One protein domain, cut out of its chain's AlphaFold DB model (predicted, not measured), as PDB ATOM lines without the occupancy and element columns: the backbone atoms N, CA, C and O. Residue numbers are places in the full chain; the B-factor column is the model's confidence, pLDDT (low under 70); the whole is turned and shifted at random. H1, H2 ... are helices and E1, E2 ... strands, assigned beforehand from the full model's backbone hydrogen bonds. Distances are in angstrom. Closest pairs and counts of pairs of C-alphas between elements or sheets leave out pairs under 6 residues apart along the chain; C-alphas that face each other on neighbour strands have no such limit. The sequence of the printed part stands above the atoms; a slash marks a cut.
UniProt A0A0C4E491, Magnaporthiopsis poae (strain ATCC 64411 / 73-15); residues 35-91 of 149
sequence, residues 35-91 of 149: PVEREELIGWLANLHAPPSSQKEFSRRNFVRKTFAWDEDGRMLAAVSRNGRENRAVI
ATOM      1  N   PRO A  35     -31.246  15.045  50.287       95.12
ATOM      2  CA  PRO A  35     -30.393  16.114  50.815       95.12
ATOM      3  C   PRO A  35     -29.095  15.590  51.438       95.12
ATOM      4  O   PRO A  35     -28.023  16.119  51.176       95.12
ATOM      5  N   VAL A  36     -29.178  14.491  52.191       95.69
ATOM      6  CA  VAL A  36     -28.004  13.853  52.807       95.69
ATOM      7  C   VAL A  36     -27.044  13.336  51.737       95.69
ATOM      8  O   VAL A  36     -25.846  13.589  51.811       95.69
ATOM      9  N   GLU A  37     -27.562  12.660  50.710       94.62
ATOM     10  CA  GLU A  37     -26.727  12.176  49.610       94.62
ATOM     11  C   GLU A  37     -26.070  13.328  48.843       94.62
ATOM     12  O   GLU A  37     -24.903  13.218  48.488       94.62
ATOM     13  N   ARG A  38     -26.763  14.452  48.626       95.88
ATOM     14  CA  ARG A  38     -26.161  15.641  48.004       95.88
ATOM     15  C   ARG A  38     -24.920  16.100  48.768       95.88
ATOM     16  O   ARG A  38     -23.888  16.318  48.138       95.88
ATOM     17  N   GLU A  39     -25.002  16.203  50.090       95.44
ATOM     18  CA  GLU A  39     -23.859  16.609  50.915       95.44
ATOM     19  C   GLU A  39     -22.718  15.577  50.872       95.44
ATOM     20  O   GLU A  39     -21.552  15.960  50.779       95.44
ATOM     21  N   GLU A  40     -23.026  14.273  50.836       94.31
ATOM     22  CA  GLU A  40     -22.007  13.227  50.622       94.31
ATOM     23  C   GLU A  40     -21.272  13.411  49.284       94.31
ATOM     24  O   GLU A  40     -20.041  13.335  49.224       94.31
ATOM     25  N   LEU A  41     -22.021  13.663  48.204       95.19
ATOM     26  CA  LEU A  41     -21.462  13.879  46.869       95.19
ATOM     27  C   LEU A  41     -20.551  15.108  46.844       95.19
ATOM     28  O   LEU A  41     -19.439  15.024  46.319       95.19
ATOM     29  N   ILE A  42     -21.002  16.219  47.431       95.50
ATOM     30  CA  ILE A  42     -20.220  17.456  47.538       95.50
ATOM     31  C   ILE A  42     -18.940  17.195  48.331       95.50
ATOM     32  O   ILE A  42     -17.857  17.515  47.847       95.50
ATOM     33  N   GLY A  43     -19.030  16.536  49.488       93.81
ATOM     34  CA  GLY A  43     -17.864  16.216  50.312       93.81
ATOM     35  C   GLY A  43     -16.803  15.403  49.562       93.81
ATOM     36  O   GLY A  43     -15.607  15.681  49.668       93.81
ATOM     37  N   TRP A  44     -17.217  14.429  48.746       94.31
ATOM     38  CA  TRP A  44     -16.288  13.638  47.931       94.31
ATOM     39  C   TRP A  44     -15.691  14.380  46.739       94.31
ATOM     40  O   TRP A  44     -14.601  14.009  46.290       94.31
ATOM     41  N   LEU A  45     -16.405  15.364  46.195       94.44
ATOM     42  CA  LEU A  45     -15.938  16.181  45.076       94.44
ATOM     43  C   LEU A  45     -15.020  17.314  45.551       94.44
ATOM     44  O   LEU A  45     -14.023  17.578  44.888       94.44
ATOM     45  N   ALA A  46     -15.300  17.906  46.714       92.56
ATOM     46  CA  ALA A  46     -14.487  18.954  47.326       92.56
ATOM     47  C   ALA A  46     -13.187  18.410  47.949       92.56
ATOM     48  O   ALA A  46     -12.160  19.083  47.941       92.56
ATOM     49  N   ASN A  47     -13.185  17.171  48.461       89.06
ATOM     50  CA  ASN A  47     -11.989  16.553  49.040       89.06
ATOM     51  C   ASN A  47     -11.563  15.285  48.286       89.06
ATOM     52  O   ASN A  47     -11.848  14.149  48.680       89.06
ATOM     53  N   LEU A  48     -10.812  15.482  47.200       85.00
ATOM     54  CA  LEU A  48     -10.344  14.386  46.348       85.00
ATOM     55  C   LEU A  48      -9.240  13.522  46.981       85.00
ATOM     56  O   LEU A  48      -9.005  12.408  46.499       85.00
ATOM     57  N   HIS A  49      -8.588  14.007  48.040       83.81
ATOM     58  CA  HIS A  49      -7.421  13.371  48.657       83.81
ATOM     59  C   HIS A  49      -7.757  12.497  49.868       83.81
ATOM     60  O   HIS A  49      -6.928  11.681  50.268       83.81
ATOM     61  N   ALA A  50      -8.960  12.620  50.436       86.88
ATOM     62  CA  ALA A  50      -9.382  11.759  51.534       86.88
ATOM     63  C   ALA A  50      -9.347  10.277  51.102       86.88
ATOM     64  O   ALA A  50      -9.986   9.932  50.099       86.88
ATOM     65  N   PRO A  51      -8.661   9.380  51.834       87.81
ATOM     66  CA  PRO A  51      -8.663   7.963  51.502       87.81
ATOM     67  C   PRO A  51     -10.076   7.375  51.676       87.81
ATOM     68  O   PRO A  51     -10.814   7.794  52.573       87.81
ATOM     69  N   PRO A  52     -10.495   6.428  50.820       90.69
ATOM     70  CA  PRO A  52     -11.741   5.699  51.025       90.69
ATOM     71  C   PRO A  52     -11.608   4.763  52.233       90.69
ATOM     72  O   PRO A  52     -10.567   4.141  52.435       90.69
ATOM     73  N   SER A  53     -12.686   4.595  52.995       90.25
ATOM     74  CA  SER A  53     -12.751   3.636  54.107       90.25
ATOM     75  C   SER A  53     -12.951   2.188  53.640       90.25
ATOM     76  O   SER A  53     -12.745   1.246  54.403       90.25
ATOM     77  N   SER A  54     -13.377   1.987  52.387       93.62
ATOM     78  CA  SER A  54     -13.653   0.666  51.813       93.62
ATOM     79  C   SER A  54     -13.569   0.647  50.282       93.62
ATOM     80  O   SER A  54     -13.717   1.671  49.614       93.62
ATOM     81  N   GLN A  55     -13.436  -0.549  49.698       93.94
ATOM     82  CA  GLN A  55     -13.485  -0.747  48.240       93.94
ATOM     83  C   GLN A  55     -14.830  -0.320  47.623       93.94
ATOM     84  O   GLN A  55     -14.887   0.196  46.500       93.94
ATOM     85  N   LYS A  56     -15.927  -0.528  48.363       93.31
ATOM     86  CA  LYS A  56     -17.273  -0.104  47.956       93.31
ATOM     87  C   LYS A  56     -17.339   1.416  47.845       93.31
ATOM     88  O   LYS A  56     -17.830   1.939  46.846       93.31
ATOM     89  N   GLU A  57     -16.799   2.118  48.838       92.50
ATOM     90  CA  GLU A  57     -16.715   3.574  48.817       92.50
ATOM     91  C   GLU A  57     -15.810   4.075  47.689       92.50
ATOM     92  O   GLU A  57     -16.213   4.971  46.952       92.50
ATOM     93  N   PHE A  58     -14.635   3.469  47.491       92.94
ATOM     94  CA  PHE A  58     -13.736   3.824  46.389       92.94
ATOM     95  C   PHE A  58     -14.450   3.765  45.030       92.94
ATOM     96  O   PHE A  58     -14.388   4.707  44.236       92.94
ATOM     97  N   SER A  59     -15.197   2.685  44.790       93.88
ATOM     98  CA  SER A  59     -15.972   2.502  43.560       93.88
ATOM     99  C   SER A  59     -17.073   3.558  43.411       93.88
ATOM    100  O   SER A  59     -17.235   4.123  42.326       93.88
ATOM    101  N   ARG A  60     -17.794   3.878  44.500       93.00
ATOM    102  CA  ARG A  60     -18.837   4.922  44.512       93.00
ATOM    103  C   ARG A  60     -18.234   6.303  44.238       93.00
ATOM    104  O   ARG A  60     -18.714   6.990  43.344       93.00
ATOM    105  N   ARG A  61     -17.129   6.673  44.890       94.31
ATOM    106  CA  ARG A  61     -16.419   7.944  44.650       94.31
ATOM    107  C   ARG A  61     -15.935   8.075  43.205       94.31
ATOM    108  O   ARG A  61     -16.090   9.131  42.599       94.31
ATOM    109  N   ASN A  62     -15.396   7.005  42.618       93.88
ATOM    110  CA  ASN A  62     -14.981   7.012  41.213       93.88
ATOM    111  C   ASN A  62     -16.170   7.207  40.256       93.88
ATOM    112  O   ASN A  62     -16.068   7.955  39.286       93.88
ATOM    113  N   PHE A  63     -17.314   6.571  40.531       93.69
ATOM    114  CA  PHE A  63     -18.546   6.827  39.781       93.69
ATOM    115  C   PHE A  63     -18.986   8.291  39.900       93.69
ATOM    116  O   PHE A  63     -19.302   8.912  38.884       93.69
ATOM    117  N   VAL A  64     -18.954   8.848  41.113       94.81
ATOM    118  CA  VAL A  64     -19.337  10.238  41.392       94.81
ATOM    119  C   VAL A  64     -18.469  11.213  40.607       94.81
ATOM    120  O   VAL A  64     -19.013  12.018  39.862       94.81
ATOM    121  N   ARG A  65     -17.142  11.058  40.639       93.06
ATOM    122  CA  ARG A  65     -16.196  11.892  39.867       93.06
ATOM    123  C   ARG A  65     -16.426  11.857  38.354       93.06
ATOM    124  O   ARG A  65     -16.078  12.797  37.655       93.06
ATOM    125  N   LYS A  66     -16.984  10.760  37.830       92.62
ATOM    126  CA  LYS A  66     -17.292  10.598  36.396       92.62
ATOM    127  C   LYS A  66     -18.691  11.071  36.006       92.62
ATOM    128  O   LYS A  66     -19.017  11.061  34.817       92.62
ATOM    129  N   THR A  67     -19.542  11.356  36.985       93.88
ATOM    130  CA  THR A  67     -20.975  11.615  36.772       93.88
ATOM    131  C   THR A  67     -21.363  13.010  37.229       93.88
ATOM    132  O   THR A  67     -22.280  13.588  36.657       93.88
ATOM    133  N   PHE A  68     -20.658  13.562  38.211       96.06
ATOM    134  CA  PHE A  68     -20.969  14.834  38.834       96.06
ATOM    135  C   PHE A  68     -19.738  15.735  38.907       96.06
ATOM    136  O   PHE A  68     -18.606  15.258  38.988       96.06
ATOM    137  N   ALA A  69     -19.991  17.037  38.901       95.19
ATOM    138  CA  ALA A  69     -19.023  18.093  39.139       95.19
ATOM    139  C   ALA A  69     -19.583  19.039  40.203       95.19
ATOM    140  O   ALA A  69     -20.785  19.316  40.219       95.19
ATOM    141  N   TRP A  70     -18.710  19.506  41.089       95.69
ATOM    142  CA  TRP A  70     -19.028  20.517  42.086       95.69
ATOM    143  C   TRP A  70     -18.369  21.827  41.671       95.69
ATOM    144  O   TRP A  70     -17.159  21.862  41.456       95.69
ATOM    145  N   ASP A  71     -19.185  22.863  41.518       91.50
ATOM    146  CA  ASP A  71     -18.744  24.237  41.319       91.50
ATOM    147  C   ASP A  71     -18.796  24.960  42.670       91.50
ATOM    148  O   ASP A  71     -19.882  25.186  43.214       91.50
ATOM    149  N   GLU A  72     -17.626  25.273  43.228       87.50
ATOM    150  CA  GLU A  72     -17.502  25.969  44.513       87.50
ATOM    151  C   GLU A  72     -17.985  27.421  44.431       87.50
ATOM    152  O   GLU A  72     -18.636  27.893  45.367       87.50
ATOM    153  N   ASP A  73     -17.734  28.093  43.305       87.81
ATOM    154  CA  ASP A  73     -18.079  29.501  43.101       87.81
ATOM    155  C   ASP A  73     -19.597  29.665  42.972       87.81
ATOM    156  O   ASP A  73     -20.213  30.497  43.643       87.81
ATOM    157  N   GLY A  74     -20.224  28.812  42.159       82.31
ATOM    158  CA  GLY A  74     -21.675  28.779  41.972       82.31
ATOM    159  C   GLY A  74     -22.442  28.017  43.056       82.31
ATOM    160  O   GLY A  74     -23.675  28.019  43.041       82.31
ATOM    161  N   ARG A  75     -21.744  27.332  43.979       88.44
ATOM    162  CA  ARG A  75     -22.312  26.360  44.939       88.44
ATOM    163  C   ARG A  75     -23.285  25.381  44.274       88.44
ATOM    164  O   ARG A  75     -24.345  25.046  44.819       88.44
ATOM    165  N   MET A  76     -22.932  24.931  43.072       92.25
ATOM    166  CA  MET A  76     -23.805  24.137  42.221       92.25
ATOM    167  C   MET A  76     -23.228  22.743  42.000       92.25
ATOM    168  O   MET A  76     -22.144  22.562  41.450       92.25
ATOM    169  N   LEU A  77     -24.009  21.733  42.380       96.38
ATOM    170  CA  LEU A  77     -23.745  20.351  42.009       96.38
ATOM    171  C   LEU A  77     -24.390  20.087  40.648       96.38
ATOM    172  O   LEU A  77     -25.602  20.249  40.491       96.38
ATOM    173  N   ALA A  78     -23.593  19.660  39.674       96.12
ATOM    174  CA  ALA A  78     -24.049  19.409  38.316       96.12
ATOM    175  C   ALA A  78     -23.764  17.968  37.882       96.12
ATOM    176  O   ALA A  78     -22.693  17.426  38.141       96.12
ATOM    177  N   ALA A  79     -24.708  17.344  37.184       95.56
ATOM    178  CA  ALA A  79     -24.506  16.089  36.479       95.56
ATOM    179  C   ALA A  79     -23.832  16.364  35.129       95.56
ATOM    180  O   ALA A  79     -24.379  17.081  34.284       95.56
ATOM    181  N   VAL A  80     -22.655  15.770  34.934       94.06
ATOM    182  CA  VAL A  80     -21.801  15.973  33.763       94.06
ATOM    183  C   VAL A  80     -22.382  15.245  32.557       94.06
ATOM    184  O   VAL A  80     -22.655  14.039  32.587       94.06
ATOM    185  N   SER A  81     -22.562  15.979  31.466       88.31
ATOM    186  CA  SER A  81     -22.983  15.414  30.191       88.31
ATOM    187  C   SER A  81     -21.810  14.757  29.460       88.31
ATOM    188  O   SER A  81     -20.706  15.288  29.409       88.31
ATOM    189  N   ARG A  82     -22.058  13.592  28.849       77.00
ATOM    190  CA  ARG A  82     -21.047  12.847  28.073       77.00
ATOM    191  C   ARG A  82     -21.085  13.118  26.567       77.00
ATOM    192  O   ARG A  82     -20.135  12.786  25.876       77.00
ATOM    193  N   ASN A  83     -22.168  13.712  26.061       79.38
ATOM    194  CA  ASN A  83     -22.470  13.756  24.622       79.38
ATOM    195  C   ASN A  83     -22.549  15.193  24.084       79.38
ATOM    196  O   ASN A  83     -23.419  15.492  23.269       79.38
ATOM    197  N   GLY A  84     -21.735  16.109  24.616       74.56
ATOM    198  CA  GLY A  84     -21.747  17.524  24.218       74.56
ATOM    199  C   GLY A  84     -23.027  18.288  24.582       74.56
ATOM    200  O   GLY A  84     -23.177  19.441  24.200       74.56
ATOM    201  N   ARG A  85     -23.961  17.663  25.314       82.88
ATOM    202  CA  ARG A  85     -25.092  18.375  25.929       82.88
ATOM    203  C   ARG A  85     -24.609  19.195  27.118       82.88
ATOM    204  O   ARG A  85     -23.547  18.905  27.662       82.88
ATOM    205  N   GLU A  86     -25.426  20.140  27.547       88.94
ATOM    206  CA  GLU A  86     -25.173  20.930  28.747       88.94
ATOM    207  C   GLU A  86     -25.211  20.064  30.013       88.94
ATOM    208  O   GLU A  86     -25.876  19.019  30.075       88.94
ATOM    209  N   ASN A  87     -24.461  20.495  31.026       93.25
ATOM    210  CA  ASN A  87     -24.526  19.905  32.355       93.25
ATOM    211  C   ASN A  87     -25.874  20.231  32.997       93.25
ATOM    212  O   ASN A  87     -26.464  21.277  32.738       93.25
ATOM    213  N   ARG A  88     -26.354  19.334  33.855       95.00
ATOM    214  CA  ARG A  88     -27.673  19.470  34.483       95.00
ATOM    215  C   ARG A  88     -27.542  19.732  35.965       95.00
ATOM    216  O   ARG A  88     -26.824  18.995  36.633       95.00
ATOM    217  N   ALA A  89     -28.264  20.709  36.493       96.25
ATOM    218  CA  ALA A  89     -28.281  20.969  37.926       96.25
ATOM    219  C   ALA A  89     -28.870  19.764  38.679       96.25
ATOM    220  O   ALA A  89     -29.924  19.240  38.310       96.25
ATOM    221  N   VAL A  90     -28.179  19.293  39.716       97.12
ATOM    222  CA  VAL A  90     -28.652  18.188  40.556       97.12
ATOM    223  C   VAL A  90     -29.675  18.718  41.552       97.12
ATOM    224  O   VAL A  90     -29.375  19.588  42.372       97.12
ATOM    225  N   ILE A  91     -30.881  18.165  41.483       97.38
ATOM    226  CA  ILE A  91     -32.010  18.525  42.333       97.38
ATOM    227  C   ILE A  91     -32.241  17.431  43.367       97.38
ATOM    228  O   ILE A  91     -32.199  16.238  43.053       97.38
TER     229      ILE A  91
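What this domain is: This is residues 35 to 91 of the 149 residues of a protein of Magnaporthiopsis poae (strain ATCC 64411 / 73-15) (UniProt A0A0C4E491). A small three-stranded sheet has helix H1 across one face, while helix H2, about perpendicular to H1, runs to the sheet, where E1 follows it directly; residues 53 to 59, of which 55 to 59 belong to H2, stand free. On the other side, the loop between E2 and E3 reaches away to Gly 84. The printed part has 57 residues with two named helices and three named strands, in the order H1 H2 E1 E2 E3, of mixed class; the sheet's order is E1 E2 E3, antiparallel. It is compact, with a radius of gyration of the C-alphas of 11.7 A and spans of 33 by 23 by 20 A.

Where its parts are: H1, residues 35 to 46, begins at C-alpha 35 (-30.393, 16.114, 50.815) and is 16.5 A long. H2, residues 55 to 67, is 18.5 A long and begins at C-alpha 55 (-13.485, -0.747, 48.240). E1 is residues 68 to 71, 10.0 A; E2 is residues 76 to 79, 9.9 A; E3 is residues 88 to 90, 6.3 A, ending at C-alpha 90 (-28.652, 18.188, 40.556).

How they stand to each other: E1, E2 and E3 form a meander, each strand the antiparallel neighbour of the one before. In the hairpin E1 and E2, N 69 and O 78 are 2.8 A apart, within hydrogen-bond range; in the hairpin E2 and E3, N 79 and O 88 are 2.7 A apart, also within range. H1 is on the sheet at a height of 9.2 A, across the strands, over E1 and E3, making two layers, a helix on one face of a sheet. The closest C-alphas of H1 and E1, Leu 45 and Trp 70, are 6.1 A apart. H2 only grazes the sheet, with residues 64 to 67. H1, with residues 41 to 45 alone, touches residues 61 to 65 of H2, about perpendicular at 85 degrees; the closest C-alphas, Trp 44 and Arg 61, are 6.6 A apart. In H1 and H2 every O i to N i+4 pair is within hydrogen-bond range.

The domain as a whole: The two C-alphas farthest apart, those of Ser 53 and Gly 84, are 34.2 A apart. The printed part has no cut and no long link. Its mean pLDDT is 91.7, and no printed residue is under 70.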